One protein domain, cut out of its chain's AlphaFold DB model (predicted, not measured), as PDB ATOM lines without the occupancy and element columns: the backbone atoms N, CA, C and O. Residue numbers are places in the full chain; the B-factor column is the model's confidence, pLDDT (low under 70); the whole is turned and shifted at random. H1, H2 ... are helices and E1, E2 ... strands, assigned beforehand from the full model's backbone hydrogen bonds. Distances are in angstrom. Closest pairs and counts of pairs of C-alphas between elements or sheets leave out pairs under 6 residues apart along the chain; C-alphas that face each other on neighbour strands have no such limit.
ATOM      1  N   VAL A  14      -6.823  -4.896  -7.404       98.12
ATOM      2  CA  VAL A  14      -7.178  -5.046  -5.991       98.12
ATOM      3  C   VAL A  14      -6.242  -4.188  -5.162       98.12
ATOM      4  O   VAL A  14      -5.028  -4.334  -5.263       98.12
ATOM      5  N   TRP A  15      -6.797  -3.318  -4.332       98.00
ATOM      6  CA  TRP A  15      -6.018  -2.433  -3.480       98.00
ATOM      7  C   TRP A  15      -6.279  -2.760  -2.005       98.00
ATOM      8  O   TRP A  15      -7.425  -2.722  -1.559       98.00
ATOM      9  N   VAL A  16      -5.237  -3.127  -1.253       97.56
ATOM     10  CA  VAL A  16      -5.333  -3.583   0.146       97.56
ATOM     11  C   VAL A  16      -4.789  -2.515   1.097       97.56
ATOM     12  O   VAL A  16      -3.617  -2.144   0.997       97.56
ATOM     13  N   THR A  17      -5.623  -2.050   2.036       96.69
ATOM     14  CA  THR A  17      -5.307  -0.915   2.935       96.69
ATOM     15  C   THR A  17      -4.293  -1.220   4.012       96.69
ATOM     16  O   THR A  17      -3.692  -0.296   4.561       96.69
ATOM     17  N   ARG A  18      -4.058  -2.496   4.305       94.88
ATOM     18  CA  ARG A  18      -3.081  -2.922   5.299       94.88
ATOM     19  C   ARG A  18      -2.574  -4.321   4.990       94.88
ATOM     20  O   ARG A  18      -3.270  -5.128   4.383       94.88
ATOM     21  N   GLU A  19      -1.370  -4.625   5.454       92.81
ATOM     22  CA  GLU A  19      -0.829  -5.979   5.396       92.81
ATOM     23  C   GLU A  19      -1.737  -6.972   6.150       92.81
ATOM     24  O   GLU A  19      -2.077  -6.776   7.320       92.81
ATOM     25  N   LEU A  20      -2.152  -8.033   5.451       93.38
ATOM     26  CA  LEU A  20      -2.971  -9.132   5.974       93.38
ATOM     27  C   LEU A  20      -2.089 -10.380   6.180       93.38
ATOM     28  O   LEU A  20      -0.907 -10.362   5.823       93.38
ATOM     29  N   PRO A  21      -2.615 -11.498   6.724       95.06
ATOM     30  CA  PRO A  21      -1.842 -12.735   6.825       95.06
ATOM     31  C   PRO A  21      -1.237 -13.147   5.474       95.06
ATOM     32  O   PRO A  21      -1.941 -13.161   4.465       95.06
ATOM     33  N   ALA A  22       0.043 -13.531   5.464       95.19
ATOM     34  CA  ALA A  22       0.825 -13.762   4.242       95.19
ATOM     35  C   ALA A  22       0.124 -14.668   3.214       95.19
ATOM     36  O   ALA A  22       0.030 -14.312   2.047       95.19
ATOM     37  N   ALA A  23      -0.486 -15.771   3.657       96.88
ATOM     38  CA  ALA A  23      -1.199 -16.691   2.768       96.88
ATOM     39  C   ALA A  23      -2.361 -16.035   1.990       96.88
ATOM     40  O   ALA A  23      -2.684 -16.464   0.883       96.88
ATOM     41  N   VAL A  24      -3.000 -15.004   2.557       95.50
ATOM     42  CA  VAL A  24      -4.036 -14.215   1.873       95.50
ATOM     43  C   VAL A  24      -3.396 -13.331   0.808       95.50
ATOM     44  O   VAL A  24      -3.868 -13.315  -0.326       95.50
ATOM     45  N   MET A  25      -2.309 -12.645   1.162       95.38
ATOM     46  CA  MET A  25      -1.592 -11.729   0.271       95.38
ATOM     47  C   MET A  25      -1.011 -12.470  -0.933       95.38
ATOM     48  O   MET A  25      -1.294 -12.100  -2.070       95.38
ATOM     49  N   ASP A  26      -0.324 -13.587  -0.687       96.69
ATOM     50  CA  ASP A  26       0.235 -14.449  -1.730       96.69
ATOM     51  C   ASP A  26      -0.858 -14.913  -2.698       96.69
ATOM     52  O   ASP A  26      -0.681 -14.943  -3.917       96.69
ATOM     53  N   ARG A  27      -2.033 -15.271  -2.162       96.94
ATOM     54  CA  ARG A  27      -3.152 -15.720  -2.987       96.94
ATOM     55  C   ARG A  27      -3.763 -14.584  -3.802       96.94
ATOM     56  O   ARG A  27      -4.190 -14.836  -4.928       96.94
ATOM     57  N   MET A  28      -3.823 -13.371  -3.254       96.12
ATOM     58  CA  MET A  28      -4.285 -12.188  -3.980       96.12
ATOM     59  C   MET A  28      -3.344 -11.863  -5.141       96.12
ATOM     60  O   MET A  28      -3.811 -11.802  -6.275       96.12
ATOM     61  N   GLU A  29      -2.036 -11.777  -4.888       96.00
ATOM     62  CA  GLU A  29      -1.024 -11.470  -5.912       96.00
ATOM     63  C   GLU A  29      -0.967 -12.531  -7.030       96.00
ATOM     64  O   GLU A  29      -0.692 -12.211  -8.185       96.00
ATOM     65  N   GLN A  30      -1.274 -13.798  -6.724       96.81
ATOM     66  CA  GLN A  30      -1.386 -14.863  -7.732       96.81
ATOM     67  C   GLN A  30      -2.612 -14.737  -8.643       96.81
ATOM     68  O   GLN A  30      -2.602 -15.256  -9.762       96.81
ATOM     69  N   LEU A  31      -3.706 -14.164  -8.139       95.75
ATOM     70  CA  LEU A  31      -5.009 -14.168  -8.808       95.75
ATOM     71  C   LEU A  31      -5.370 -12.827  -9.447       95.75
ATOM     72  O   LEU A  31      -6.204 -12.804 -10.358       95.75
ATOM     73  N   PHE A  32      -4.798 -11.734  -8.950       97.19
ATOM     74  CA  PHE A  32      -5.228 -10.374  -9.239       97.19
ATOM     75  C   PHE A  32      -4.041  -9.432  -9.438       97.19
ATOM     76  O   PHE A  32      -2.915  -9.705  -9.022       97.19
ATOM     77  N   HIS A  33      -4.311  -8.267 -10.027       97.56
ATOM     78  CA  HIS A  33      -3.359  -7.166 -10.029       97.56
ATOM     79  C   HIS A  33      -3.432  -6.448  -8.678       97.56
ATOM     80  O   HIS A  33      -4.234  -5.530  -8.497       97.56
ATOM     81  N   THR A  34      -2.653  -6.922  -7.708       97.69
ATOM     82  CA  THR A  34      -2.747  -6.466  -6.319       97.69
ATOM     83  C   THR A  34      -1.724  -5.381  -5.985       97.69
ATOM     84  O   THR A  34      -0.531  -5.545  -6.229       97.69
ATOM     85  N   SER A  35      -2.203  -4.304  -5.364       97.19
ATOM     86  CA  SER A  35      -1.407  -3.267  -4.701       97.19
ATOM     87  C   SER A  35      -1.657  -3.327  -3.197       97.19
ATOM     88  O   SER A  35      -2.795  -3.498  -2.759       97.19
ATOM     89  N   ILE A  36      -0.597  -3.198  -2.403       95.94
ATOM     90  CA  ILE A  36      -0.640  -3.423  -0.954       95.94
ATOM     91  C   ILE A  36       0.027  -2.258  -0.246       95.94
ATOM     92  O   ILE A  36       1.198  -1.961  -0.502       95.94
ATOM     93  N   HIS A  37      -0.677  -1.666   0.712       96.06
ATOM     94  CA  HIS A  37      -0.053  -0.768   1.672       96.06
ATOM     95  C   HIS A  37       0.700  -1.555   2.748       96.06
ATOM     96  O   HIS A  37       0.108  -2.300   3.529       96.06
ATOM     97  N   ARG A  38       2.025  -1.376   2.791       92.88
ATOM     98  CA  ARG A  38       2.928  -1.989   3.788       92.88
ATOM     99  C   ARG A  38       3.418  -0.987   4.843       92.88
ATOM    100  O   ARG A  38       4.376  -1.256   5.563       92.88
ATOM    101  N   GLY A  39       2.806   0.196   4.906       88.69
ATOM    102  CA  GLY A  39       3.143   1.202   5.907       88.69
ATOM    103  C   GLY A  39       2.635   0.824   7.307       88.69
ATOM    104  O   GLY A  39       1.620   0.140   7.436       88.69
ATOM    105  N   PRO A  40       3.305   1.286   8.379       86.44
ATOM    106  CA  PRO A  40       2.871   1.013   9.751       86.44
ATOM    107  C   PRO A  40       1.604   1.798  10.134       86.44
ATOM    108  O   PRO A  40       0.828   1.363  10.988       86.44
ATOM    109  N   ALA A  41       1.391   2.959   9.511       90.44
ATOM    110  CA  ALA A  41       0.222   3.798   9.727       90.44
ATOM    111  C   ALA A  41      -0.953   3.344   8.852       90.44
ATOM    112  O   ALA A  41      -0.751   2.822   7.755       90.44
ATOM    113  N   ALA A  42      -2.173   3.570   9.341       91.38
ATOM    114  CA  ALA A  42      -3.346   3.545   8.475       91.38
ATOM    115  C   ALA A  42      -3.201   4.624   7.392       91.38
ATOM    116  O   ALA A  42      -2.494   5.614   7.602       91.38
ATOM    117  N   LEU A  43      -3.862   4.418   6.259       94.38
ATOM    118  CA  LEU A  43      -3.907   5.437   5.222       94.38
ATOM    119  C   LEU A  43      -4.567   6.713   5.724       94.38
ATOM    120  O   LEU A  43      -5.496   6.669   6.537       94.38
ATOM    121  N   THR A  44      -4.134   7.843   5.178       95.25
ATOM    122  CA  THR A  44      -4.922   9.068   5.290       95.25
ATOM    123  C   THR A  44      -6.188   8.967   4.439       95.25
ATOM    124  O   THR A  44      -6.315   8.125   3.545       95.25
ATOM    125  N   ARG A  45      -7.141   9.868   4.689       95.44
ATOM    126  CA  ARG A  45      -8.376   9.953   3.903       95.44
ATOM    127  C   ARG A  45      -8.090  10.185   2.419       95.44
ATOM    128  O   ARG A  45      -8.754   9.605   1.567       95.44
ATOM    129  N   GLU A  46      -7.098  11.012   2.108       96.00
ATOM    130  CA  GLU A  46      -6.687  11.331   0.739       96.00
ATOM    131  C   GLU A  46      -6.062  10.119   0.044       96.00
ATOM    132  O   GLU A  46      -6.361   9.856  -1.121       96.00
ATOM    133  N   GLU A  47      -5.234   9.354   0.755       96.25
ATOM    134  CA  GLU A  47      -4.649   8.118   0.233       96.25
ATOM    135  C   GLU A  47      -5.724   7.049  -0.007       96.25
ATOM    136  O   GLU A  47      -5.703   6.369  -1.033       96.25
ATOM    137  N   LEU A  48      -6.705   6.940   0.896       96.69
ATOM    138  CA  LEU A  48      -7.845   6.041   0.734       96.69
ATOM    139  C   LEU A  48      -8.722   6.446  -0.460       96.69
ATOM    140  O   LEU A  48      -9.110   5.591  -1.257       96.69
ATOM    141  N   ALA A  49      -8.973   7.746  -0.637       97.00
ATOM    142  CA  ALA A  49      -9.686   8.273  -1.799       97.00
ATOM    143  C   ALA A  49      -8.945   7.955  -3.109       97.00
ATOM    144  O   ALA A  49      -9.561   7.484  -4.066       97.00
ATOM    145  N   ALA A  50      -7.623   8.154  -3.143       96.56
ATOM    146  CA  ALA A  50      -6.794   7.828  -4.303       96.56
ATOM    147  C   ALA A  50      -6.831   6.323  -4.621       96.56
ATOM    148  O   ALA A  50      -7.067   5.935  -5.765       96.56
ATOM    149  N   ALA A  51      -6.703   5.468  -3.603       96.25
ATOM    150  CA  ALA A  51      -6.827   4.023  -3.757       96.25
ATOM    151  C   ALA A  51      -8.185   3.620  -4.358       96.25
ATOM    152  O   ALA A  51      -8.239   2.851  -5.323       96.25
ATOM    153  N   MET A  52      -9.285   4.169  -3.833       97.44
ATOM    154  CA  MET A  52     -10.649   3.914  -4.317       97.44
ATOM    155  C   MET A  52     -10.907   4.463  -5.728       97.44
ATOM    156  O   MET A  52     -11.768   3.945  -6.441       97.44
ATOM    157  N   ALA A  53     -10.175   5.493  -6.153       96.12
ATOM    158  CA  ALA A  53     -10.276   6.054  -7.497       96.12
ATOM    159  C   ALA A  53      -9.609   5.181  -8.576       96.12
ATOM    160  O   ALA A  53     -10.036   5.198  -9.732       96.12
ATOM    161  N   GLU A  54      -8.580   4.410  -8.210       94.56
ATOM    162  CA  GLU A  54      -7.691   3.733  -9.164       94.56
ATOM    163  C   GLU A  54      -7.913   2.214  -9.298       94.56
ATOM    164  O   GLU A  54      -7.333   1.582 -10.194       94.56
ATOM    165  N   CYS A  55      -8.740   1.616  -8.437       96.94
ATOM    166  CA  CYS A  55      -8.935   0.168  -8.364       96.94
ATOM    167  C   CYS A  55     -10.345  -0.299  -8.761       96.94
ATOM    168  O   CYS A  55     -11.303   0.471  -8.815       96.94
ATOM    169  N   ASP A  56     -10.465  -1.601  -9.034       97.00
ATOM    170  CA  ASP A  56     -11.755  -2.269  -9.224       97.00
ATOM    171  C   ASP A  56     -12.327  -2.770  -7.890       97.00
ATOM    172  O   ASP A  56     -13.546  -2.878  -7.720       97.00
ATOM    173  N   VAL A  57     -11.438  -3.112  -6.952       97.56
ATOM    174  CA  VAL A  57     -11.764  -3.622  -5.621       97.56
ATOM    175  C   VAL A  57     -10.845  -2.983  -4.590       97.56
ATOM    176  O   VAL A  57      -9.624  -3.084  -4.714       97.56
ATOM    177  N   VAL A  58     -11.424  -2.427  -3.531       97.75
ATOM    178  CA  VAL A  58     -10.681  -2.028  -2.329       97.75
ATOM    179  C   VAL A  58     -10.941  -3.035  -1.207       97.75
ATOM    180  O   VAL A  58     -12.073  -3.489  -1.020       97.75
ATOM    181  N   VAL A  59      -9.893  -3.406  -0.474       97.69
ATOM    182  CA  VAL A  59      -9.920  -4.344   0.657       97.69
ATOM    183  C   VAL A  59      -9.546  -3.571   1.926       97.69
ATOM    184  O   VAL A  59      -8.364  -3.527   2.281       97.69
ATOM    185  N   PRO A  60     -10.522  -2.906   2.569       96.56
ATOM    186  CA  PRO A  60     -10.307  -2.217   3.830       96.56
ATOM    187  C   PRO A  60     -10.303  -3.185   5.013       96.56
ATOM    188  O   PRO A  60     -10.650  -4.359   4.889       96.56
ATOM    189  N   THR A  61      -9.959  -2.658   6.178       93.31
ATOM    190  CA  THR A  61     -10.097  -3.286   7.492       93.31
ATOM    191  C   THR A  61     -11.060  -2.469   8.355       93.31
ATOM    192  O   THR A  61     -11.423  -1.348   8.013       93.31
ATOM    193  N   VAL A  62     -11.435  -2.985   9.528       90.75
ATOM    194  CA  VAL A  62     -12.371  -2.307  10.453       90.75
ATOM    195  C   VAL A  62     -11.902  -0.937  10.962       90.75
ATOM    196  O   VAL A  62     -12.691  -0.219  11.569       90.75
ATOM    197  N   THR A  63     -10.625  -0.589  10.775       88.94
ATOM    198  CA  THR A  63     -10.074   0.715  11.173       88.94
ATOM    199  C   THR A  63     -10.147   1.765  10.071       88.94
ATOM    200  O   THR A  63      -9.837   2.919  10.337       88.94
ATOM    201  N   ASP A  64     -10.483   1.369   8.844       91.94
ATOM    202  CA  ASP A  64     -10.624   2.299   7.728       91.94
ATOM    203  C   ASP A  64     -12.024   2.923   7.765       91.94
ATOM    204  O   ASP A  64     -13.038   2.222   7.744       91.94
ATOM    205  N   GLU A  65     -12.084   4.251   7.808       92.50
ATOM    206  CA  GLU A  65     -13.344   4.987   7.757       92.50
ATOM    207  C   GLU A  65     -13.745   5.206   6.296       92.50
ATOM    208  O   GLU A  65     -13.225   6.093   5.622       92.50
ATOM    209  N   ILE A  66     -14.670   4.381   5.795       94.19
ATOM    210  CA  ILE A  66     -15.266   4.553   4.465       94.19
ATOM    211  C   ILE A  66     -16.658   5.162   4.618       94.19
ATOM    212  O   ILE A  66     -17.628   4.471   4.922       94.19
ATOM    213  N   ASP A  67     -16.746   6.467   4.378       95.12
ATOM    214  CA  ASP A  67     -17.984   7.235   4.449       95.12
ATOM    215  C   ASP A  67     -18.655   7.419   3.070       95.12
ATOM    216  O   ASP A  67     -18.165   6.992   2.018       95.12
ATOM    217  N   ALA A  68     -19.819   8.071   3.069       96.31
ATOM    218  CA  ALA A  68     -20.574   8.342   1.850       96.31
ATOM    219  C   ALA A  68     -19.847   9.286   0.875       96.31
ATOM    220  O   ALA A  68     -20.085   9.202  -0.329       96.31
ATOM    221  N   GLU A  69     -18.980  10.173   1.365       95.94
ATOM    222  CA  GLU A  69     -18.234  11.118   0.529       95.94
ATOM    223  C   GLU A  69     -17.103  10.401  -0.216       95.94
ATOM    224  O   GLU A  69     -16.956  10.589  -1.423       95.94
ATOM    225  N   LEU A  70     -16.383   9.497   0.458       95.81
ATOM    226  CA  LEU A  70     -15.397   8.610  -0.160       95.81
ATOM    227  C   LEU A  70     -16.036   7.708  -1.216       95.81
ATOM    228  O   LEU A  70     -15.499   7.562  -2.312       95.81
ATOM    229  N   ILE A  71     -17.205   7.134  -0.920       95.56
ATOM    230  CA  ILE A  71     -17.936   6.306  -1.889       95.56
ATOM    231  C   ILE A  71     -18.403   7.145  -3.085       95.56
ATOM    232  O   ILE A  71     -18.289   6.697  -4.224       95.56
ATOM    233  N   ALA A  72     -18.907   8.361  -2.853       94.75
ATOM    234  CA  ALA A  72     -19.333   9.260  -3.925       94.75
ATOM    235  C   ALA A  72     -18.160   9.745  -4.794       94.75
ATOM    236  O   ALA A  72     -18.348   9.994  -5.985       94.75
ATOM    237  N   GLY A  73     -16.966   9.870  -4.205       93.56
ATOM    238  CA  GLY A  73     -15.723  10.226  -4.888       93.56
ATOM    239  C   GLY A  73     -14.974   9.045  -5.512       93.56
ATOM    240  O   GLY A  73     -13.954   9.260  -6.167       93.56
ATOM    241  N   ALA A  74     -15.450   7.811  -5.326       95.06
ATOM    242  CA  ALA A  74     -14.804   6.628  -5.875       95.06
ATOM    243  C   ALA A  74     -14.789   6.640  -7.409       95.06
ATOM    244  O   ALA A  74     -15.682   7.172  -8.077       95.06
ATOM    245  N   GLY A  75     -13.774   5.999  -7.985       90.38
ATOM    246  CA  GLY A  75     -13.640   5.899  -9.432       90.38
ATOM    247  C   GLY A  75     -14.783   5.085 -10.035       90.38
ATOM    248  O   GLY A  75     -15.270   4.131  -9.434       90.38
ATOM    249  N   LEU A  76     -15.162   5.390 -11.281       91.31
ATOM    250  CA  LEU A  76     -16.189   4.630 -12.016       91.31
ATOM    251  C   LEU A  76     -15.838   3.138 -12.189       91.31
ATOM    252  O   LEU A  76     -16.700   2.332 -12.537       91.31
ATOM    253  N   ALA A  77     -14.564   2.788 -11.993       92.19
ATOM    254  CA  ALA A  77     -14.066   1.425 -12.035       92.19
ATOM    255  C   ALA A  77     -14.322   0.645 -10.737       92.19
ATOM    256  O   ALA A  77     -14.376  -0.579 -10.808       92.19
ATOM    257  N   LEU A  78     -14.525   1.302  -9.585       95.81
ATOM    258  CA  LEU A  78     -14.711   0.614  -8.310       95.81
ATOM    259  C   LEU A  78     -16.036  -0.160  -8.313       95.81
ATOM    260  O   LEU A  78     -17.120   0.416  -8.406       95.81
ATOM    261  N   LYS A  79     -15.957  -1.490  -8.199       94.69
ATOM    262  CA  LYS A  79     -17.125  -2.392  -8.244       94.69
ATOM    263  C   LYS A  79     -17.411  -3.087  -6.923       94.69
ATOM    264  O   LYS A  79     -18.504  -3.635  -6.766       94.69
ATOM    265  N   LEU A  80     -16.436  -3.141  -6.017       95.69
ATOM    266  CA  LEU A  80     -16.542  -3.892  -4.770       95.69
ATOM    267  C   LEU A  80     -15.685  -3.275  -3.662       95.69
ATOM    268  O   LEU A  80     -14.516  -2.961  -3.861       95.69
ATOM    269  N   ILE A  81     -16.267  -3.202  -2.469       96.19
ATOM    270  CA  ILE A  81     -15.563  -2.955  -1.212       96.19
ATOM    271  C   ILE A  81     -15.585  -4.276  -0.439       96.19
ATOM    272  O   ILE A  81     -16.649  -4.739  -0.024       96.19
ATOM    273  N   ALA A  82     -14.430  -4.923  -0.308       95.81
ATOM    274  CA  ALA A  82     -14.284  -6.247   0.290       95.81
ATOM    275  C   ALA A  82     -13.627  -6.135   1.669       95.81
ATOM    276  O   ALA A  82     -12.432  -6.361   1.817       95.81
TER     277      ALA A  82
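AT A GLANCE: This is residues 14 to 82 of the 89 residues of the protein "D-glycerate dehydrogenase" of Pseudomonas sp. FW305-130 (UniProt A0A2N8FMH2). A small parallel sheet of three short strands, in the order E2 E1 E3, stands between two helices, H1 on one face and H2 on the other. Short H3 lies beside H2, off the sheet. The printed part has 69 residues, in the order E1, H1, E2, H2, E3, H3; it is mixed, helices and strands, and compact, with a radius of gyration of the C-alphas of 11.5 A and spans of 33 by 25 by 16 A.

HOW THE PARTS SIT: E1, residues 14 to 16, is the inner strand, parallel to E2, residues 33 to 36, with N 14 and O 33 within hydrogen-bond range at 2.9 A. E1 is also parallel to E3, residues 57 to 59, with N 15 and O 57 at 2.9 A. H1, residues 22 to 31, is over E2 at a height over the sheet of 9.6 A, on a local plane of only 6 C-alphas; the closest C-alphas, Met 28 and Thr 34, are 6.4 A apart. E1, H1, E2 form a strand-helix-strand unit, two parallel neighbour strands with a helix between, its crossover right-handed. H2, residues 45 to 54, is on the opposite face, over E1 and E3, at a height of 10.4 A; its closest C-alphas with E3, Met 52 and Val 58, are 6.3 A apart. E2, H2, E3 form a split unit, E1 between its strands, also right-handed. H3, residues 68 to 72, is close to but not clearly touching H2, the C-alphas of Ala 49 and Leu 70 being closest at 6.0 A. In H1, H2 and H3 every O i to N i+4 pair is within hydrogen-bond range.

IN THESE COORDINATES: E1 begins at C-alpha 14 (-7.178, -5.046, -5.991) and H3 ends at C-alpha 72 (-19.333, 9.260, -3.925). From first to last C-alpha H1 measures 14.3 A and H2 14.5 A.

THE WHOLE: The C-alphas farthest apart, Ala 23 and Glu 69, are 32.7 A apart. The printed part has no cut, no link between named elements is long, and no printed residue is under 70 in pLDDT.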